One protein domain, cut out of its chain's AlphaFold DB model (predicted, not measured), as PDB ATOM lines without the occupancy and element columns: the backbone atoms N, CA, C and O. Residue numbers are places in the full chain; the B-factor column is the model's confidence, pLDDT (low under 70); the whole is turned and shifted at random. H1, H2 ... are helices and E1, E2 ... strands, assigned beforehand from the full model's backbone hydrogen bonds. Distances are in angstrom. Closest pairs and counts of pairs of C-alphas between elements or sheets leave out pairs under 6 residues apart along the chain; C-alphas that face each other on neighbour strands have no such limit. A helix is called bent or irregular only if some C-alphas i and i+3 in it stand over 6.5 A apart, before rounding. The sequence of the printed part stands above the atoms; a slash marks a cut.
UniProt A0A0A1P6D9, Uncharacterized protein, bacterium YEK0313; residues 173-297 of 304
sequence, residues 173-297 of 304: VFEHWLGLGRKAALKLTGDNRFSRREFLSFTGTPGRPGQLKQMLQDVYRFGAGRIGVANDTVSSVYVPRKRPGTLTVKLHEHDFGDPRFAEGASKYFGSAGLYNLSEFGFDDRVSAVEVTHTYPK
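This is residues 173 to 297 of the 304 residues of an uncharacterized protein of bacterium YEK0313 (UniProt A0A0A1P6D9). The model is a curled sheet of five strands, like part of a barrel, with the long bent hairpin E2 and E3 reaching from it to one end of the longest axis, at Gly 207. A small sheet of two strands, E4 and E7, sits near E5 and E6. The printed part has 125 residues, with two named helices and eight named strands in the order E1 E2 E3 H1 E4 E5 E6 E7 H2 E8. The larger sheet runs E2 - E3 - E8 - E5 - E6, all antiparallel, and the class is mostly strand. The whole is compact, with a radius of gyration of the C-alphas of 15.9 A, and elongated, spanning 49 by 28 by 26 A.

E1, residues 183 to 185, pairs with no named strand and is apart from E2, residues 193 to 205. E2 and E3, residues 208 to 223, form a hairpin, with N 197 and O 217 2.9 A apart, within hydrogen-bond range. E2 bends by 60 degrees at residue 198 and E3 by 62 degrees at residue 212. H1, residues 224 to 227, only grazes the larger sheet; its closest C-alpha pair with E1 is Ala 184 and Ile 227, 6.7 A. E4, residues 236 to 239, and E5, residues 246 to 252, come closest at the C-alphas of Val 239 and Leu 247, 7.1 A. E5 and E6, residues 266 to 269, form a hairpin, with N 249 and O 269 at 2.8 A. E7, residues 273 to 276, is the antiparallel neighbour of E4 at 163 degrees, with N 239 and O 273 at 2.9 A. H2, residues 277 to 280, only just on the larger sheet with 5 pairs of C-alphas within 10 A, only grazes it. E8, residues 288 to 296, is an inner strand, antiparallel to E3 with N 218 and O 293 at 2.9 A, and to E5 with N 248 and O 292 at 2.9 A. H1 and H2 are too short for any O i to N i+4 pair; each has its 1 O i to N i+3 pair within range.

E1 begins at C-alpha 183, (152.551, 125.435, 196.835). E2 is 32.2 A long, E3 42.4 A, E5 20.1 A and E8 26.8 A. E8 ends at C-alpha 296, (127.034, 135.882, 185.775).

The C-alphas of Gly 207 and Asn 231 are the two farthest apart, 51.7 A. The printed part has no cut. The link from E5 to E6, residues 253 to 265, is long. The mean pLDDT of the printed part is 75.8, and 36 residues are under 70, among them 175 to 182, 202 to 211 and 258 to 265.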
ATOM      1  N   VAL A 173     148.221 129.179 197.077       87.12
ATOM      2  CA  VAL A 173     148.869 129.549 198.339       87.12
ATOM      3  C   VAL A 173     150.283 128.983 198.364       87.12
ATOM      4  O   VAL A 173     150.539 127.912 197.801       87.12
ATOM      5  N   PHE A 174     151.196 129.705 199.008       79.38
ATOM      6  CA  PHE A 174     152.618 129.375 199.024       79.38
ATOM      7  C   PHE A 174     153.202 129.495 200.423       79.38
ATOM      8  O   PHE A 174     152.903 130.442 201.152       79.38
ATOM      9  N   GLU A 175     154.094 128.564 200.746       69.81
ATOM     10  CA  GLU A 175     154.855 128.542 201.995       69.81
ATOM     11  C   GLU A 175     155.725 129.792 202.155       69.81
ATOM     12  O   GLU A 175     155.814 130.352 203.245       69.81
ATOM     13  N   HIS A 176     156.318 130.273 201.057       60.25
ATOM     14  CA  HIS A 176     157.223 131.419 201.048       60.25
ATOM     15  C   HIS A 176     156.756 132.539 200.104       60.25
ATOM     16  O   HIS A 176     155.796 132.410 199.339       60.25
ATOM     17  N   TRP A 177     157.427 133.688 200.200       51.22
ATOM     18  CA  TRP A 177     157.201 134.836 199.322       51.22
ATOM     19  C   TRP A 177     157.594 134.520 197.864       51.22
ATOM     20  O   TRP A 177     158.343 133.581 197.603       51.22
ATOM     21  N   LEU A 178     157.064 135.287 196.903       48.31
ATOM     22  CA  LEU A 178     157.296 135.151 195.452       48.31
ATOM     23  C   LEU A 178     156.907 133.794 194.838       48.31
ATOM     24  O   LEU A 178     157.350 133.451 193.744       48.31
ATOM     25  N   GLY A 179     156.048 133.026 195.508       50.44
ATOM     26  CA  GLY A 179     155.622 131.718 195.017       50.44
ATOM     27  C   GLY A 179     156.641 130.593 195.233       50.44
ATOM     28  O   GLY A 179     156.559 129.553 194.576       50.44
ATOM     29  N   LEU A 180     157.610 130.813 196.127       46.09
ATOM     30  CA  LEU A 180     158.657 129.860 196.485       46.09
ATOM     31  C   LEU A 180     158.153 128.828 197.516       46.09
ATOM     32  O   LEU A 180     157.175 129.055 198.230       46.09
ATOM     33  N   GLY A 181     158.856 127.698 197.633       56.50
ATOM     34  CA  GLY A 181     158.536 126.640 198.604       56.50
ATOM     35  C   GLY A 181     157.389 125.724 198.173       56.50
ATOM     36  O   GLY A 181     157.084 125.595 196.983       56.50
ATOM     37  N   ARG A 182     156.757 125.039 199.137       65.81
ATOM     38  CA  ARG A 182     155.569 124.228 198.839       65.81
ATOM     39  C   ARG A 182     154.419 125.140 198.424       65.81
ATOM     40  O   ARG A 182     154.159 126.171 199.041       65.81
ATOM     41  N   LYS A 183     153.708 124.725 197.378       77.06
ATOM     42  CA  LYS A 183     152.551 125.435 196.835       77.06
ATOM     43  C   LYS A 183     151.363 124.501 196.732       77.06
ATOM     44  O   LYS A 183     151.533 123.315 196.446       77.06
ATOM     45  N   ALA A 184     150.172 125.052 196.900       85.06
ATOM     46  CA  ALA A 184     148.939 124.300 196.766       85.06
ATOM     47  C   ALA A 184     147.869 125.125 196.055       85.06
ATOM     48  O   ALA A 184     147.708 126.321 196.300       85.06
ATOM     49  N   ALA A 185     147.142 124.456 195.163       87.19
ATOM     50  CA  ALA A 185     145.992 125.023 194.480       87.19
ATOM     51  C   ALA A 185     144.740 124.869 195.347       87.19
ATOM     52  O   ALA A 185     144.375 123.757 195.747       87.19
ATOM     53  N   LEU A 186     144.035 125.971 195.582       90.06
ATOM     54  CA  LEU A 186     142.735 125.973 196.243       90.06
ATOM     55  C   LEU A 186     141.656 125.591 195.226       90.06
ATOM     56  O   LEU A 186     141.035 126.434 194.576       90.06
ATOM     57  N   LYS A 187     141.460 124.282 195.052       89.38
ATOM     58  CA  LYS A 187     140.555 123.724 194.039       89.38
ATOM     59  C   LYS A 187     139.099 124.123 194.301       89.38
ATOM     60  O   LYS A 187     138.444 123.562 195.183       89.38
ATOM     61  N   LEU A 188     138.581 125.041 193.482       88.50
ATOM     62  CA  LEU A 188     137.201 125.551 193.508       88.50
ATOM     63  C   LEU A 188     136.217 124.535 192.902       88.50
ATOM     64  O   LEU A 188     135.630 124.752 191.845       88.50
ATOM     65  N   THR A 189     136.099 123.379 193.547       85.38
ATOM     66  CA  THR A 189     135.235 122.267 193.126       85.38
ATOM     67  C   THR A 189     134.026 122.135 194.050       85.38
ATOM     68  O   THR A 189     133.997 122.719 195.136       85.38
ATOM     69  N   GLY A 190     133.024 121.354 193.633       80.38
ATOM     70  CA  GLY A 190     131.811 121.120 194.425       80.38
ATOM     71  C   GLY A 190     132.089 120.620 195.847       80.38
ATOM     72  O   GLY A 190     131.414 121.066 196.768       80.38
ATOM     73  N   ASP A 191     133.122 119.798 196.035       80.62
ATOM     74  CA  ASP A 191     133.477 119.198 197.331       80.62
ATOM     75  C   ASP A 191     134.030 120.212 198.347       80.62
ATOM     76  O   ASP A 191     133.962 119.993 199.558       80.62
ATOM     77  N   ASN A 192     134.560 121.342 197.866       83.25
ATOM     78  CA  ASN A 192     135.084 122.428 198.700       83.25
ATOM     79  C   ASN A 192     134.115 123.612 198.810       83.25
ATOM     80  O   ASN A 192     134.413 124.597 199.490       83.25
ATOM     81  N   ARG A 193     132.969 123.548 198.123       92.06
ATOM     82  CA  ARG A 193     131.978 124.621 198.121       92.06
ATOM     83  C   ARG A 193     131.173 124.578 199.414       92.06
ATOM     84  O   ARG A 193     130.373 123.674 199.634       92.06
ATOM     85  N   PHE A 194     131.359 125.599 200.235       91.19
ATOM     86  CA  PHE A 194     130.630 125.788 201.480       91.19
ATOM     87  C   PHE A 194     129.219 126.325 201.233       91.19
ATOM     88  O   PHE A 194     128.260 125.874 201.855       91.19
ATOM     89  N   SER A 195     129.069 127.281 200.313       94.31
ATOM     90  CA  SER A 195     127.759 127.835 199.980       94.31
ATOM     91  C   SER A 195     127.679 128.332 198.539       94.31
ATOM     92  O   SER A 195     128.689 128.593 197.883       94.31
ATOM     93  N   ARG A 196     126.444 128.438 198.046       93.56
ATOM     94  CA  ARG A 196     126.081 129.064 196.774       93.56
ATOM     95  C   ARG A 196     124.892 129.976 197.021       93.56
ATOM     96  O   ARG A 196     123.905 129.540 197.613       93.56
ATOM     97  N   ARG A 197     124.957 131.210 196.527       92.44
ATOM     98  CA  ARG A 197     123.812 132.126 196.504       92.44
ATOM     99  C   ARG A 197     123.599 132.721 195.125       92.44
ATOM    100  O   ARG A 197     124.549 133.020 194.405       92.44
ATOM    101  N   GLU A 198     122.335 132.925 194.795       90.94
ATOM    102  CA  GLU A 198     121.909 133.687 193.630       90.94
ATOM    103  C   GLU A 198     121.447 135.067 194.075       90.94
ATOM    104  O   GLU A 198     120.748 135.199 195.079       90.94
ATOM    105  N   PHE A 199     121.838 136.101 193.339       84.56
ATOM    106  CA  PHE A 199     121.406 137.466 193.617       84.56
ATOM    107  C   PHE A 199     121.390 138.303 192.341       84.56
ATOM    108  O   PHE A 199     121.985 137.947 191.324       84.56
ATOM    109  N   LEU A 200     120.689 139.430 192.393       80.94
ATOM    110  CA  LEU A 200     120.659 140.402 191.309       80.94
ATOM    111  C   LEU A 200     121.711 141.475 191.583       80.94
ATOM    112  O   LEU A 200     121.728 142.074 192.656       80.94
ATOM    113  N   SER A 201     122.586 141.715 190.611       76.06
ATOM    114  CA  SER A 201     123.573 142.791 190.651       76.06
ATOM    115  C   SER A 201     123.215 143.849 189.623       76.06
ATOM    116  O   SER A 201     122.903 143.532 188.476       76.06
ATOM    117  N   PHE A 202     123.308 145.115 190.013       67.62
ATOM    118  CA  PHE A 202     123.158 146.236 189.095       67.62
ATOM    119  C   PHE A 202     124.543 146.695 188.637       67.62
ATOM    120  O   PHE A 202     125.394 147.005 189.467       67.62
ATOM    121  N   THR A 203     124.796 146.726 187.330       59.66
ATOM    122  CA  THR A 203     126.065 147.243 186.789       59.66
ATOM    123  C   THR A 203     125.810 148.541 186.041       59.66
ATOM    124  O   THR A 203     125.311 148.474 184.922       59.66
ATOM    125  N   GLY A 204     126.150 149.697 186.620       50.84
ATOM    126  CA  GLY A 204     126.022 151.016 185.986       50.84
ATOM    127  C   GLY A 204     126.883 152.079 186.675       50.84
ATOM    128  O   GLY A 204     127.283 151.910 187.823       50.84
ATOM    129  N   THR A 205     127.172 153.168 185.969       51.12
ATOM    130  CA  THR A 205     127.842 154.369 186.499       51.12
ATOM    131  C   THR A 205     126.865 155.546 186.481       51.12
ATOM    132  O   THR A 205     125.908 155.515 185.700       51.12
ATOM    133  N   PRO A 206     127.076 156.607 187.282       44.06
ATOM    134  CA  PRO A 206     126.245 157.808 187.198       44.06
ATOM    135  C   PRO A 206     126.152 158.303 185.741       44.06
ATOM    136  O   PRO A 206     127.173 158.467 185.078       44.06
ATOM    137  N   GLY A 207     124.932 158.459 185.214       50.06
ATOM    138  CA  GLY A 207     124.680 158.878 183.825       50.06
ATOM    139  C   GLY A 207     124.549 157.754 182.784       50.06
ATOM    140  O   GLY A 207     124.213 158.037 181.636       50.06
ATOM    141  N   ARG A 208     124.754 156.482 183.155       53.91
ATOM    142  CA  ARG A 208     124.440 155.314 182.312       53.91
ATOM    143  C   ARG A 208     123.642 154.299 183.136       53.91
ATOM    144  O   ARG A 208     124.259 153.573 183.920       53.91
ATOM    145  N   PRO A 209     122.297 154.255 183.014       54.25
ATOM    146  CA  PRO A 209     121.498 153.297 183.765       54.25
ATOM    147  C   PRO A 209     121.982 151.887 183.436       54.25
ATOM    148  O   PRO A 209     122.115 151.497 182.277       54.25
ATOM    149  N   GLY A 210     122.343 151.174 184.491       59.94
ATOM    150  CA  GLY A 210     122.933 149.859 184.406       59.94
ATOM    151  C   GLY A 210     121.962 148.774 183.970       59.94
ATOM    152  O   GLY A 210     120.746 148.948 184.000       59.94
ATOM    153  N   GLN A 211     122.508 147.619 183.605       65.44
ATOM    154  CA  GLN A 211     121.715 146.405 183.434       65.44
ATOM    155  C   GLN A 211     121.647 145.642 184.758       65.44
ATOM    156  O   GLN A 211     122.659 145.479 185.447       65.44
ATOM    157  N   LEU A 212     120.449 145.163 185.094       71.06
ATOM    158  CA  LEU A 212     120.250 144.180 186.151       71.06
ATOM    159  C   LEU A 212     120.721 142.818 185.623       71.06
ATOM    160  O   LEU A 212     120.225 142.345 184.601       71.06
ATOM    161  N   LYS A 213     121.688 142.195 186.295       75.00
ATOM    162  CA  LYS A 213     122.229 140.881 185.930       75.00
ATOM    163  C   LYS A 213     122.013 139.893 187.064       75.00
ATOM    164  O   LYS A 213     122.295 140.206 188.219       75.00
ATOM    165  N   GLN A 214     121.545 138.693 186.734       82.62
ATOM    166  CA  GLN A 214     121.514 137.588 187.687       82.62
ATOM    167  C   GLN A 214     122.930 137.035 187.847       82.62
ATOM    168  O   GLN A 214     123.587 136.673 186.872       82.62
ATOM    169  N   MET A 215     123.401 137.000 189.086       85.19
ATOM    170  CA  MET A 215     124.739 136.570 189.462       85.19
ATOM    171  C   MET A 215     124.650 135.335 190.353       85.19
ATOM    172  O   MET A 215     123.721 135.181 191.149       85.19
ATOM    173  N   LEU A 216     125.651 134.476 190.228       89.94
ATOM    174  CA  LEU A 216     125.962 133.411 191.164       89.94
ATOM    175  C   LEU A 216     127.169 133.838 191.993       89.94
ATOM    176  O   LEU A 216     128.124 134.411 191.465       89.94
ATOM    177  N   GLN A 217     127.127 133.550 193.288       92.31
ATOM    178  CA  GLN A 217     128.293 133.617 194.150       92.31
ATOM    179  C   GLN A 217     128.468 132.295 194.875       92.31
ATOM    180  O   GLN A 217     127.605 131.889 195.655       92.31
ATOM    181  N   ASP A 218     129.611 131.671 194.627       94.00
ATOM    182  CA  ASP A 218     130.052 130.468 195.312       94.00
ATOM    183  C   ASP A 218     131.131 130.829 196.329       94.00
ATOM    184  O   ASP A 218     132.068 131.566 196.017       94.00
ATOM    185  N   VAL A 219     130.998 130.292 197.541       93.12
ATOM    186  CA  VAL A 219     131.981 130.425 198.617       93.12
ATOM    187  C   VAL A 219     132.602 129.060 198.871       93.12
ATOM    188  O   VAL A 219     131.896 128.082 199.121       93.12
ATOM    189  N   TYR A 220     133.925 129.001 198.823       94.12
ATOM    190  CA  TYR A 220     134.731 127.808 199.052       94.12
ATOM    191  C   TYR A 220     135.559 127.996 200.319       94.12
ATOM    192  O   TYR A 220     136.105 129.078 200.527       94.12
ATOM    193  N   ARG A 221     135.658 126.962 201.160       90.88
ATOM    194  CA  ARG A 221     136.384 127.029 202.438       90.88
ATOM    195  C   ARG A 221     137.437 125.940 202.543       90.88
ATOM    196  O   ARG A 221     137.162 124.769 202.291       90.88
ATOM    197  N   PHE A 222     138.625 126.337 202.977       89.75
ATOM    198  CA  PHE A 222     139.788 125.479 203.149       89.75
ATOM    199  C   PHE A 222     140.344 125.709 204.556       89.75
ATOM    200  O   PHE A 222     140.894 126.771 204.820       89.75
ATOM    201  N   GLY A 223     140.163 124.758 205.473       84.62
ATOM    202  CA  GLY A 223     140.865 124.780 206.765       84.62
ATOM    203  C   GLY A 223     142.305 124.275 206.625       84.62
ATOM    204  O   GLY A 223     142.646 123.707 205.586       84.62
ATOM    205  N   ALA A 224     143.113 124.420 207.674       75.94
ATOM    206  CA  ALA A 224     144.528 124.031 207.776       75.94
ATOM    207  C   ALA A 224     144.881 122.730 207.025       75.94
ATOM    208  O   ALA A 224     145.654 122.727 206.066       75.94
ATOM    209  N   GLY A 225     144.185 121.629 207.335       73.38
ATOM    210  CA  GLY A 225     144.427 120.320 206.709       73.38
ATOM    211  C   GLY A 225     144.109 120.215 205.206       73.38
ATOM    212  O   GLY A 225     144.419 119.199 204.589       73.38
ATOM    213  N   ARG A 226     143.477 121.232 204.603       76.94
ATOM    214  CA  ARG A 226     143.104 121.293 203.176       76.94
ATOM    215  C   ARG A 226     143.815 122.400 202.396       76.94
ATOM    216  O   ARG A 226     143.723 122.403 201.172       76.94
ATOM    217  N   ILE A 227     144.511 123.315 203.075       78.75
ATOM    218  CA  ILE A 227     145.306 124.381 202.442       78.75
ATOM    219  C   ILE A 227     146.511 123.780 201.702       78.75
ATOM    220  O   ILE A 227     146.961 124.350 200.719       78.75
ATOM    221  N   GLY A 228     146.973 122.584 202.093       67.50
ATOM    222  CA  GLY A 228     147.921 121.779 201.309       67.50
ATOM    223  C   GLY A 228     149.372 122.274 201.339       67.50
ATOM    224  O   GLY A 228     150.222 121.704 200.655       67.50
ATOM    225  N   VAL A 229     149.662 123.298 202.142       66.50
ATOM    226  CA  VAL A 229     151.008 123.807 202.438       66.50
ATOM    227  C   VAL A 229     151.429 123.292 203.821       66.50
ATOM    228  O   VAL A 229     150.584 123.079 204.686       66.50
ATOM    229  N   ALA A 230     152.716 122.992 204.018       59.00
ATOM    230  CA  ALA A 230     153.193 122.407 205.272       59.00
ATOM    231  C   ALA A 230     153.146 123.415 206.434       59.00
ATOM    232  O   ALA A 230     153.385 124.602 206.234       59.00
ATOM    233  N   ASN A 231     152.898 122.918 207.651       59.41
ATOM    234  CA  ASN A 231     152.995 123.667 208.913       59.41
ATOM    235  C   ASN A 231     152.094 124.915 209.027       59.41
ATOM    236  O   ASN A 231     152.431 125.828 209.778       59.41
ATOM    237  N   ASP A 232     150.986 124.978 208.276       61.25
ATOM    238  CA  ASP A 232     150.037 126.110 208.256       61.25
ATOM    239  C   ASP A 232     150.694 127.473 207.972       61.25
ATOM    240  O   ASP A 232     150.137 128.538 208.250       61.25
ATOM    241  N   THR A 233     151.905 127.437 207.410       68.50
ATOM    242  CA  THR A 233     152.676 128.626 207.085       68.50
ATOM    243  C   THR A 233     152.361 129.004 205.650       68.50
ATOM    244  O   THR A 233     152.678 128.267 204.716       68.50
ATOM    245  N   VAL A 234     151.698 130.139 205.467       77.38
ATOM    246  CA  VAL A 234     151.439 130.713 204.149       77.38
ATOM    247  C   VAL A 234     152.018 132.112 204.172       77.38
ATOM    248  O   VAL A 234     151.623 132.940 204.984       77.38
ATOM    249  N   SER A 235     152.953 132.376 203.267       74.00
ATOM    250  CA  SER A 235     153.604 133.684 203.150       74.00
ATOM    251  C   SER A 235     153.129 134.463 201.931       74.00
ATOM    252  O   SER A 235     153.290 135.681 201.877       74.00
ATOM    253  N   SER A 236     152.543 133.799 200.930       79.19
ATOM    254  CA  SER A 236     151.949 134.498 199.792       79.19
ATOM    255  C   SER A 236     150.721 133.800 199.218       79.19
ATOM    256  O   SER A 236     150.534 132.589 199.362       79.19
ATOM    257  N   VAL A 237     149.866 134.590 198.565       87.56
ATOM    258  CA  VAL A 237     148.663 134.120 197.872       87.56
ATOM    259  C   VAL A 237     148.593 134.720 196.473       87.56
ATOM    260  O   VAL A 237     148.804 135.918 196.287       87.56
ATOM    261  N   TYR A 238     148.295 133.890 195.480       84.25
ATOM    262  CA  TYR A 238     148.018 134.314 194.114       84.25
ATOM    263  C   TYR A 238     146.516 134.286 193.847       84.25
ATOM    264  O   TYR A 238     145.859 133.257 194.025       84.25
ATOM    265  N   VAL A 239     145.991 135.418 193.384       86.69
ATOM    266  CA  VAL A 239     144.606 135.582 192.946       86.69
ATOM    267  C   VAL A 239     144.604 135.801 191.429       86.69
ATOM    268  O   VAL A 239     145.143 136.809 190.967       86.69
ATOM    269  N   PRO A 240     144.011 134.904 190.624       79.12
ATOM    270  CA  PRO A 240     143.974 135.064 189.176       79.12
ATOM    271  C   PRO A 240     142.826 135.969 188.715       79.12
ATOM    272  O   PRO A 240     141.787 136.106 189.372       79.12
ATOM    273  N   ARG A 241     142.962 136.530 187.510       74.06
ATOM    274  CA  ARG A 241     141.839 137.051 186.723       74.06
ATOM    275  C   ARG A 241     141.039 135.876 186.170       74.06
ATOM    276  O   ARG A 241     141.312 135.391 185.080       74.06
ATOM    277  N   LYS A 242     140.012 135.448 186.901       79.94
ATOM    278  CA  LYS A 242     139.125 134.363 186.464       79.94
ATOM    279  C   LYS A 242     138.005 134.877 185.564       79.94
ATOM    280  O   LYS A 242     137.304 135.814 185.939       79.94
ATOM    281  N   ARG A 243     137.791 134.252 184.400       72.50
ATOM    282  CA  ARG A 243     136.676 134.577 183.493       72.50
ATOM    283  C   ARG A 243     135.739 133.369 183.310       72.50
ATOM    284  O   ARG A 243     136.226 132.262 183.113       72.50
ATOM    285  N   PRO A 244     134.406 133.560 183.335       69.38
ATOM    286  CA  PRO A 244     133.699 134.794 183.673       69.38
ATOM    287  C   PRO A 244     133.695 135.067 185.193       69.38
ATOM    288  O   PRO A 244     133.655 134.143 186.006       69.38
ATOM    289  N   GLY A 245     133.669 136.347 185.575       75.38
ATOM    290  CA  GLY A 245     133.463 136.777 186.963       75.38
ATOM    291  C   GLY A 245     134.681 137.397 187.649       75.38
ATOM    292  O   GLY A 245     135.581 137.917 186.997       75.38
ATOM    293  N   THR A 246     134.655 137.393 188.980       82.31
ATOM    294  CA  THR A 246     135.723 137.892 189.853       82.31
ATOM    295  C   THR A 246     135.938 136.955 191.034       82.31
ATOM    296  O   THR A 246     135.004 136.298 191.507       82.31
ATOM    297  N   LEU A 247     137.180 136.898 191.512       86.75
ATOM    298  CA  LEU A 247     137.562 136.166 192.709       86.75
ATOM    299  C   LEU A 247     137.930 137.131 193.829       86.75
ATOM    300  O   LEU A 247     138.611 138.125 193.597       86.75
ATOM    301  N   THR A 248     137.528 136.773 195.040       89.50
ATOM    302  CA  THR A 248     138.012 137.388 196.272       89.50
ATOM    303  C   THR A 248     138.524 136.288 197.183       89.50
ATOM    304  O   THR A 248     137.821 135.304 197.409       89.50
ATOM    305  N   VAL A 249     139.724 136.454 197.722       91.19
ATOM    306  CA  VAL A 249     140.304 135.549 198.714       91.19
ATOM    307  C   VAL A 249     140.326 136.240 200.068       91.19
ATOM    308  O   VAL A 249     140.719 137.400 200.174       91.19
ATOM    309  N   LYS A 250     139.894 135.530 201.105       90.69
ATOM    310  CA  LYS A 250     139.958 135.956 202.496       90.69
ATOM    311  C   LYS A 250     140.776 134.941 203.286       90.69
ATOM    312  O   LYS A 250     140.485 133.749 203.243       90.69
ATOM    313  N   LEU A 251     141.800 135.415 203.983       88.69
ATOM    314  CA  LEU A 251     142.664 134.588 204.826       88.69
ATOM    315  C   LEU A 251     142.324 134.811 206.296       88.69
ATOM    316  O   LEU A 251     142.003 135.937 206.685       88.69
ATOM    317  N   HIS A 252     142.405 133.743 207.083       84.94
ATOM    318  CA  HIS A 252     142.084 133.712 208.503       84.94
ATOM    319  C   HIS A 252     143.251 133.129 209.305       84.94
ATOM    320  O   HIS A 252     143.774 132.063 208.970       84.94
ATOM    321  N   GLU A 253     143.619 133.795 210.398       80.06
ATOM    322  CA  GLU A 253     144.626 133.298 211.349       80.06
ATOM    323  C   GLU A 253     144.131 132.093 212.162       80.06
ATOM    324  O   GLU A 253     144.929 131.286 212.638       80.06
ATOM    325  N   HIS A 254     142.812 131.936 212.302       78.38
ATOM    326  CA  HIS A 254     142.170 130.853 213.049       78.38
ATOM    327  C   HIS A 254     141.276 130.001 212.149       78.38
ATOM    328  O   HIS A 254     140.701 130.500 211.183       78.38
ATOM    329  N   ASP A 255     141.171 128.711 212.473       77.69
ATOM    330  CA  ASP A 255     140.311 127.774 211.748       77.69
ATOM    331  C   ASP A 255     138.818 128.095 211.958       77.69
ATOM    332  O   ASP A 255     138.422 128.705 212.954       77.69
ATOM    333  N   PHE A 256     137.962 127.649 211.036       76.81
ATOM    334  CA  PHE A 256     136.525 127.947 211.033       76.81
ATOM    335  C   PHE A 256     135.762 127.381 212.245       76.81
ATOM    336  O   PHE A 256     134.644 127.820 212.513       76.81
ATOM    337  N   GLY A 257     136.331 126.393 212.944       71.00
ATOM    338  CA  GLY A 257     135.758 125.789 214.151       71.00
ATOM    339  C   GLY A 257     136.241 126.400 215.471       71.00
ATOM    340  O   GLY A 257     135.765 125.986 216.527       71.00
ATOM    341  N   ASP A 258     137.182 127.350 215.444       69.12
ATOM    342  CA  ASP A 258     137.731 127.963 216.656       69.12
ATOM    343  C   ASP A 258     136.760 129.026 217.213       69.12
ATOM    344  O   ASP A 258     136.412 129.966 216.502       69.12
ATOM    345  N   PRO A 259     136.320 128.954 218.482       59.19
ATOM    346  CA  PRO A 259     135.418 129.953 219.063       59.19
ATOM    347  C   PRO A 259     136.019 131.372 219.134       59.19
ATOM    348  O   PRO A 259     135.276 132.331 219.334       59.19
ATOM    349  N   ARG A 260     137.337 131.536 218.927       58.72
ATOM    350  CA  ARG A 260     138.023 132.835 218.763       58.72
ATOM    351  C   ARG A 260     137.798 133.482 217.389       58.72
ATOM    352  O   ARG A 260     138.307 134.570 217.148       58.72
ATOM    353  N   PHE A 261     136.996 132.868 216.517       52.75
ATOM    354  CA  PHE A 261     136.577 133.351 215.189       52.75
ATOM    355  C   PHE A 261     135.838 134.711 215.183       52.75
ATOM    356  O   PHE A 261     135.409 135.181 214.129       52.75
ATOM    357  N   ALA A 262     135.690 135.377 216.331       48.66
ATOM    358  CA  ALA A 262     135.174 136.737 216.434       48.66
ATOM    359  C   ALA A 262     136.133 137.745 215.764       48.66
ATOM    360  O   ALA A 262     136.948 138.368 216.431       48.66
ATOM    361  N   GLU A 263     136.050 137.857 214.432       51.97
ATOM    362  CA  GLU A 263     136.610 138.904 213.551       51.97
ATOM    363  C   GLU A 263     138.107 139.253 213.703       51.97
ATOM    364  O   GLU A 263     138.592 140.186 213.059       51.97
ATOM    365  N   GLY A 264     138.870 138.481 214.478       52.31
ATOM    366  CA  GLY A 264     140.310 138.637 214.650       52.31
ATOM    367  C   GLY A 264     141.065 138.383 213.344       52.31
ATOM    368  O   GLY A 264     140.990 137.296 212.774       52.31
ATOM    369  N   ALA A 265     141.745 139.430 212.865       65.50
ATOM    370  CA  ALA A 265     142.773 139.432 211.822       65.50
ATOM    371  C   ALA A 265     142.462 138.631 210.538       65.50
ATOM    372  O   ALA A 265     143.224 137.778 210.095       65.50
ATOM    373  N   SER A 266     141.342 138.940 209.876       77.00
ATOM    374  CA  SER A 266     141.136 138.497 208.488       77.00
ATOM    375  C   SER A 266     141.678 139.515 207.479       77.00
ATOM    376  O   SER A 266     141.501 140.722 207.661       77.00
ATOM    377  N   LYS A 267     142.273 139.047 206.375       84.44
ATOM    378  CA  LYS A 267     142.753 139.904 205.270       84.44
ATOM    379  C   LYS A 267     142.093 139.524 203.952       84.44
ATOM    380  O   LYS A 267     141.852 138.345 203.705       84.44
ATOM    381  N   TYR A 268     141.789 140.527 203.130       84.88
ATOM    382  CA  TYR A 268     141.028 140.382 201.889       84.88
ATOM    383  C   TYR A 268     141.876 140.753 200.671       84.88
ATOM    384  O   TYR A 268     142.503 141.810 200.646       84.88
ATOM    385  N   PHE A 269     141.798 139.925 199.635       83.94
ATOM    386  CA  PHE A 269     142.513 140.076 198.372       83.94
ATOM    387  C   PHE A 269     141.509 139.929 197.224       83.94
ATOM    388  O   PHE A 269     141.040 138.830 196.937       83.94
ATOM    389  N   GLY A 270     141.102 141.053 196.625       71.38
ATOM    390  CA  GLY A 270     140.053 141.098 195.589       71.38
ATOM    391  C   GLY A 270     140.529 141.540 194.204       71.38
ATOM    392  O   GLY A 270     139.745 141.521 193.257       71.38
ATOM    393  N   SER A 271     141.786 141.969 194.076       68.75
ATOM    394  CA  SER A 271     142.420 142.212 192.780       68.75
ATOM    395  C   SER A 271     143.202 140.976 192.337       68.75
ATOM    396  O   SER A 271     143.512 140.098 193.138       68.75
ATOM    397  N   ALA A 272     143.461 140.874 191.035       72.12
ATOM    398  CA  ALA A 272     144.320 139.820 190.523       72.12
ATOM    399  C   ALA A 272     145.790 140.195 190.720       72.12
ATOM    400  O   ALA A 272     146.183 141.322 190.403       72.12
ATOM    401  N   GLY A 273     146.590 139.251 191.202       71.06
ATOM    402  CA  GLY A 273     147.996 139.460 191.518       71.06
ATOM    403  C   GLY A 273     148.534 138.440 192.515       71.06
ATOM    404  O   GLY A 273     147.798 137.599 193.032       71.06
ATOM    405  N   LEU A 274     149.838 138.519 192.764       70.19
ATOM    406  CA  LEU A 274     150.523 137.790 193.826       70.19
ATOM    407  C   LEU A 274     150.732 138.734 195.014       70.19
ATOM    408  O   LEU A 274     151.286 139.818 194.844       70.19
ATOM    409  N   TYR A 275     150.301 138.317 196.200       76.88
ATOM    410  CA  TYR A 275     150.338 139.124 197.418       76.88
ATOM    411  C   TYR A 275     151.259 138.495 198.450       76.88
ATOM    412  O   TYR A 275     151.126 137.313 198.764       76.88
ATOM    413  N   ASN A 276     152.165 139.299 198.997       77.94
ATOM    414  CA  ASN A 276     152.983 138.955 200.150       77.94
ATOM    415  C   ASN A 276     152.193 139.213 201.430       77.94
ATOM    416  O   ASN A 276     151.781 140.342 201.656       77.94
ATOM    417  N   LEU A 277     151.973 138.210 202.275       80.44
ATOM    418  CA  LEU A 277     151.081 138.369 203.424       80.44
ATOM    419  C   LEU A 277     151.648 139.296 204.511       80.44
ATOM    420  O   LEU A 277     150.877 140.016 205.151       80.44
ATOM    421  N   SER A 278     152.976 139.378 204.651       74.94
ATOM    422  CA  SER A 278     153.621 140.264 205.633       74.94
ATOM    423  C   SER A 278     153.397 141.751 205.335       74.94
ATOM    424  O   SER A 278     153.213 142.541 206.259       74.94
ATOM    425  N   GLU A 279     153.282 142.138 204.059       75.94
ATOM    426  CA  GLU A 279     152.931 143.510 203.641       75.94
ATOM    427  C   GLU A 279     151.520 143.919 204.080       75.94
ATOM    428  O   GLU A 279     151.208 145.106 204.176       75.94
ATOM    429  N   PHE A 280     150.666 142.941 204.386       75.44
ATOM    430  CA  PHE A 280     149.305 143.159 204.863       75.44
ATOM    431  C   PHE A 280     149.176 142.912 206.371       75.44
ATOM    432  O   PHE A 280     148.052 142.898 206.883       75.44
ATOM    433  N   GLY A 281     150.299 142.791 207.092       71.31
ATOM    434  CA  GLY A 281     150.349 142.609 208.544       71.31
ATOM    435  C   GLY A 281     149.829 141.244 208.976       71.31
ATOM    436  O   GLY A 281     148.981 141.172 209.861       71.31
ATOM    437  N   PHE A 282     150.252 140.201 208.266       72.56
ATOM    438  CA  PHE A 282     149.896 138.818 208.529       72.56
ATOM    439  C   PHE A 282     151.201 138.041 208.734       72.56
ATOM    440  O   PHE A 282     152.025 137.960 207.821       72.56
ATOM    441  N   ASP A 283     151.406 137.525 209.943       63.75
ATOM    442  CA  ASP A 283     152.740 137.170 210.450       63.75
ATOM    443  C   ASP A 283     153.275 135.808 210.002       63.75
ATOM    444  O   ASP A 283     154.316 135.437 210.517       63.75
ATOM    445  N   ASP A 284     152.638 135.162 209.007       62.44
ATOM    446  CA  ASP A 284     152.969 133.876 208.341       62.44
ATOM    447  C   ASP A 284     152.014 132.691 208.602       62.44
ATOM    448  O   ASP A 284     152.093 131.688 207.892       62.44
ATOM    449  N   ARG A 285     151.049 132.797 209.529       71.44
ATOM    450  CA  ARG A 285     150.139 131.683 209.885       71.44
ATOM    451  C   ARG A 285     148.728 131.820 209.333       71.44
ATOM    452  O   ARG A 285     147.910 132.554 209.888       71.44
ATOM    453  N   VAL A 286     148.403 131.057 208.288       78.75
ATOM    454  CA  VAL A 286     147.031 130.956 207.760       78.75
ATOM    455  C   VAL A 286     146.432 129.620 208.180       78.75
ATOM    456  O   VAL A 286     146.792 128.575 207.646       78.75
ATOM    457  N   SER A 287     145.450 129.660 209.078       80.38
ATOM    458  CA  SER A 287     144.725 128.459 209.516       80.38
ATOM    459  C   SER A 287     143.483 128.174 208.671       80.38
ATOM    460  O   SER A 287     142.993 127.046 208.657       80.38
ATOM    461  N   ALA A 288     142.944 129.180 207.974       86.31
ATOM    462  CA  ALA A 288     141.788 129.006 207.101       86.31
ATOM    463  C   ALA A 288     141.792 129.983 205.919       86.31
ATOM    464  O   ALA A 288     142.218 131.132 206.030       86.31
ATOM    465  N   VAL A 289     141.250 129.539 204.785       89.81
ATOM    466  CA  VAL A 289     141.063 130.344 203.576       89.81
ATOM    467  C   VAL A 289     139.630 130.234 203.088       89.81
ATOM    468  O   VAL A 289     139.082 129.139 202.953       89.81
ATOM    469  N   GLU A 290     139.032 131.375 202.776       91.62
ATOM    470  CA  GLU A 290     137.753 131.474 202.091       91.62
ATOM    471  C   GLU A 290     137.968 132.094 200.706       91.62
ATOM    472  O   GLU A 290     138.533 133.178 200.572       91.62
ATOM    473  N   VAL A 291     137.524 131.409 199.655       93.25
ATOM    474  CA  VAL A 291     137.550 131.932 198.286       93.25
ATOM    475  C   VAL A 291     136.120 132.163 197.831       93.25
ATOM    476  O   VAL A 291     135.306 131.247 197.828       93.25
ATOM    477  N   THR A 292     135.812 133.386 197.422       92.69
ATOM    478  CA  THR A 292     134.513 133.772 196.874       92.69
ATOM    479  C   THR A 292     134.637 133.986 195.371       92.69
ATOM    480  O   THR A 292     135.378 134.861 194.931       92.69
ATOM    481  N   HIS A 293     133.887 133.225 194.572       92.50
ATOM    482  CA  HIS A 293     133.788 133.410 193.121       92.50
ATOM    483  C   HIS A 293     132.416 133.966 192.773       92.50
ATOM    484  O   HIS A 293     131.402 133.317 193.015       92.50
ATOM    485  N   THR A 294     132.385 135.170 192.205       86.38
ATOM    486  CA  THR A 294     131.147 135.827 191.768       86.38
ATOM    487  C   THR A 294     131.127 135.921 190.251       86.38
ATOM    488  O   THR A 294     132.038 136.496 189.663       86.38
ATOM    489  N   TYR A 295     130.101 135.381 189.598       86.50
ATOM    490  CA  TYR A 295     130.033 135.313 188.137       86.50
ATOM    491  C   TYR A 295     128.589 135.396 187.616       86.50
ATOM    492  O   TYR A 295     127.651 135.092 188.353       86.50
ATOM    493  N   PRO A 296     128.369 135.841 186.363       82.50
ATOM    494  CA  PRO A 296     127.034 135.882 185.775       82.50
ATOM    495  C   PRO A 296     126.412 134.488 185.728       82.50
ATOM    496  O   PRO A 296     127.066 133.531 185.309       82.50
ATOM    497  N   LYS A 297     125.140 134.372 186.115       82.69
ATOM    498  CA  LYS A 297     124.389 133.137 185.894       82.69
ATOM    499  C   LYS A 297     124.247 132.940 184.379       82.69
ATOM    500  O   LYS A 297     123.810 133.876 183.704       82.69
TER     501      LYS A 297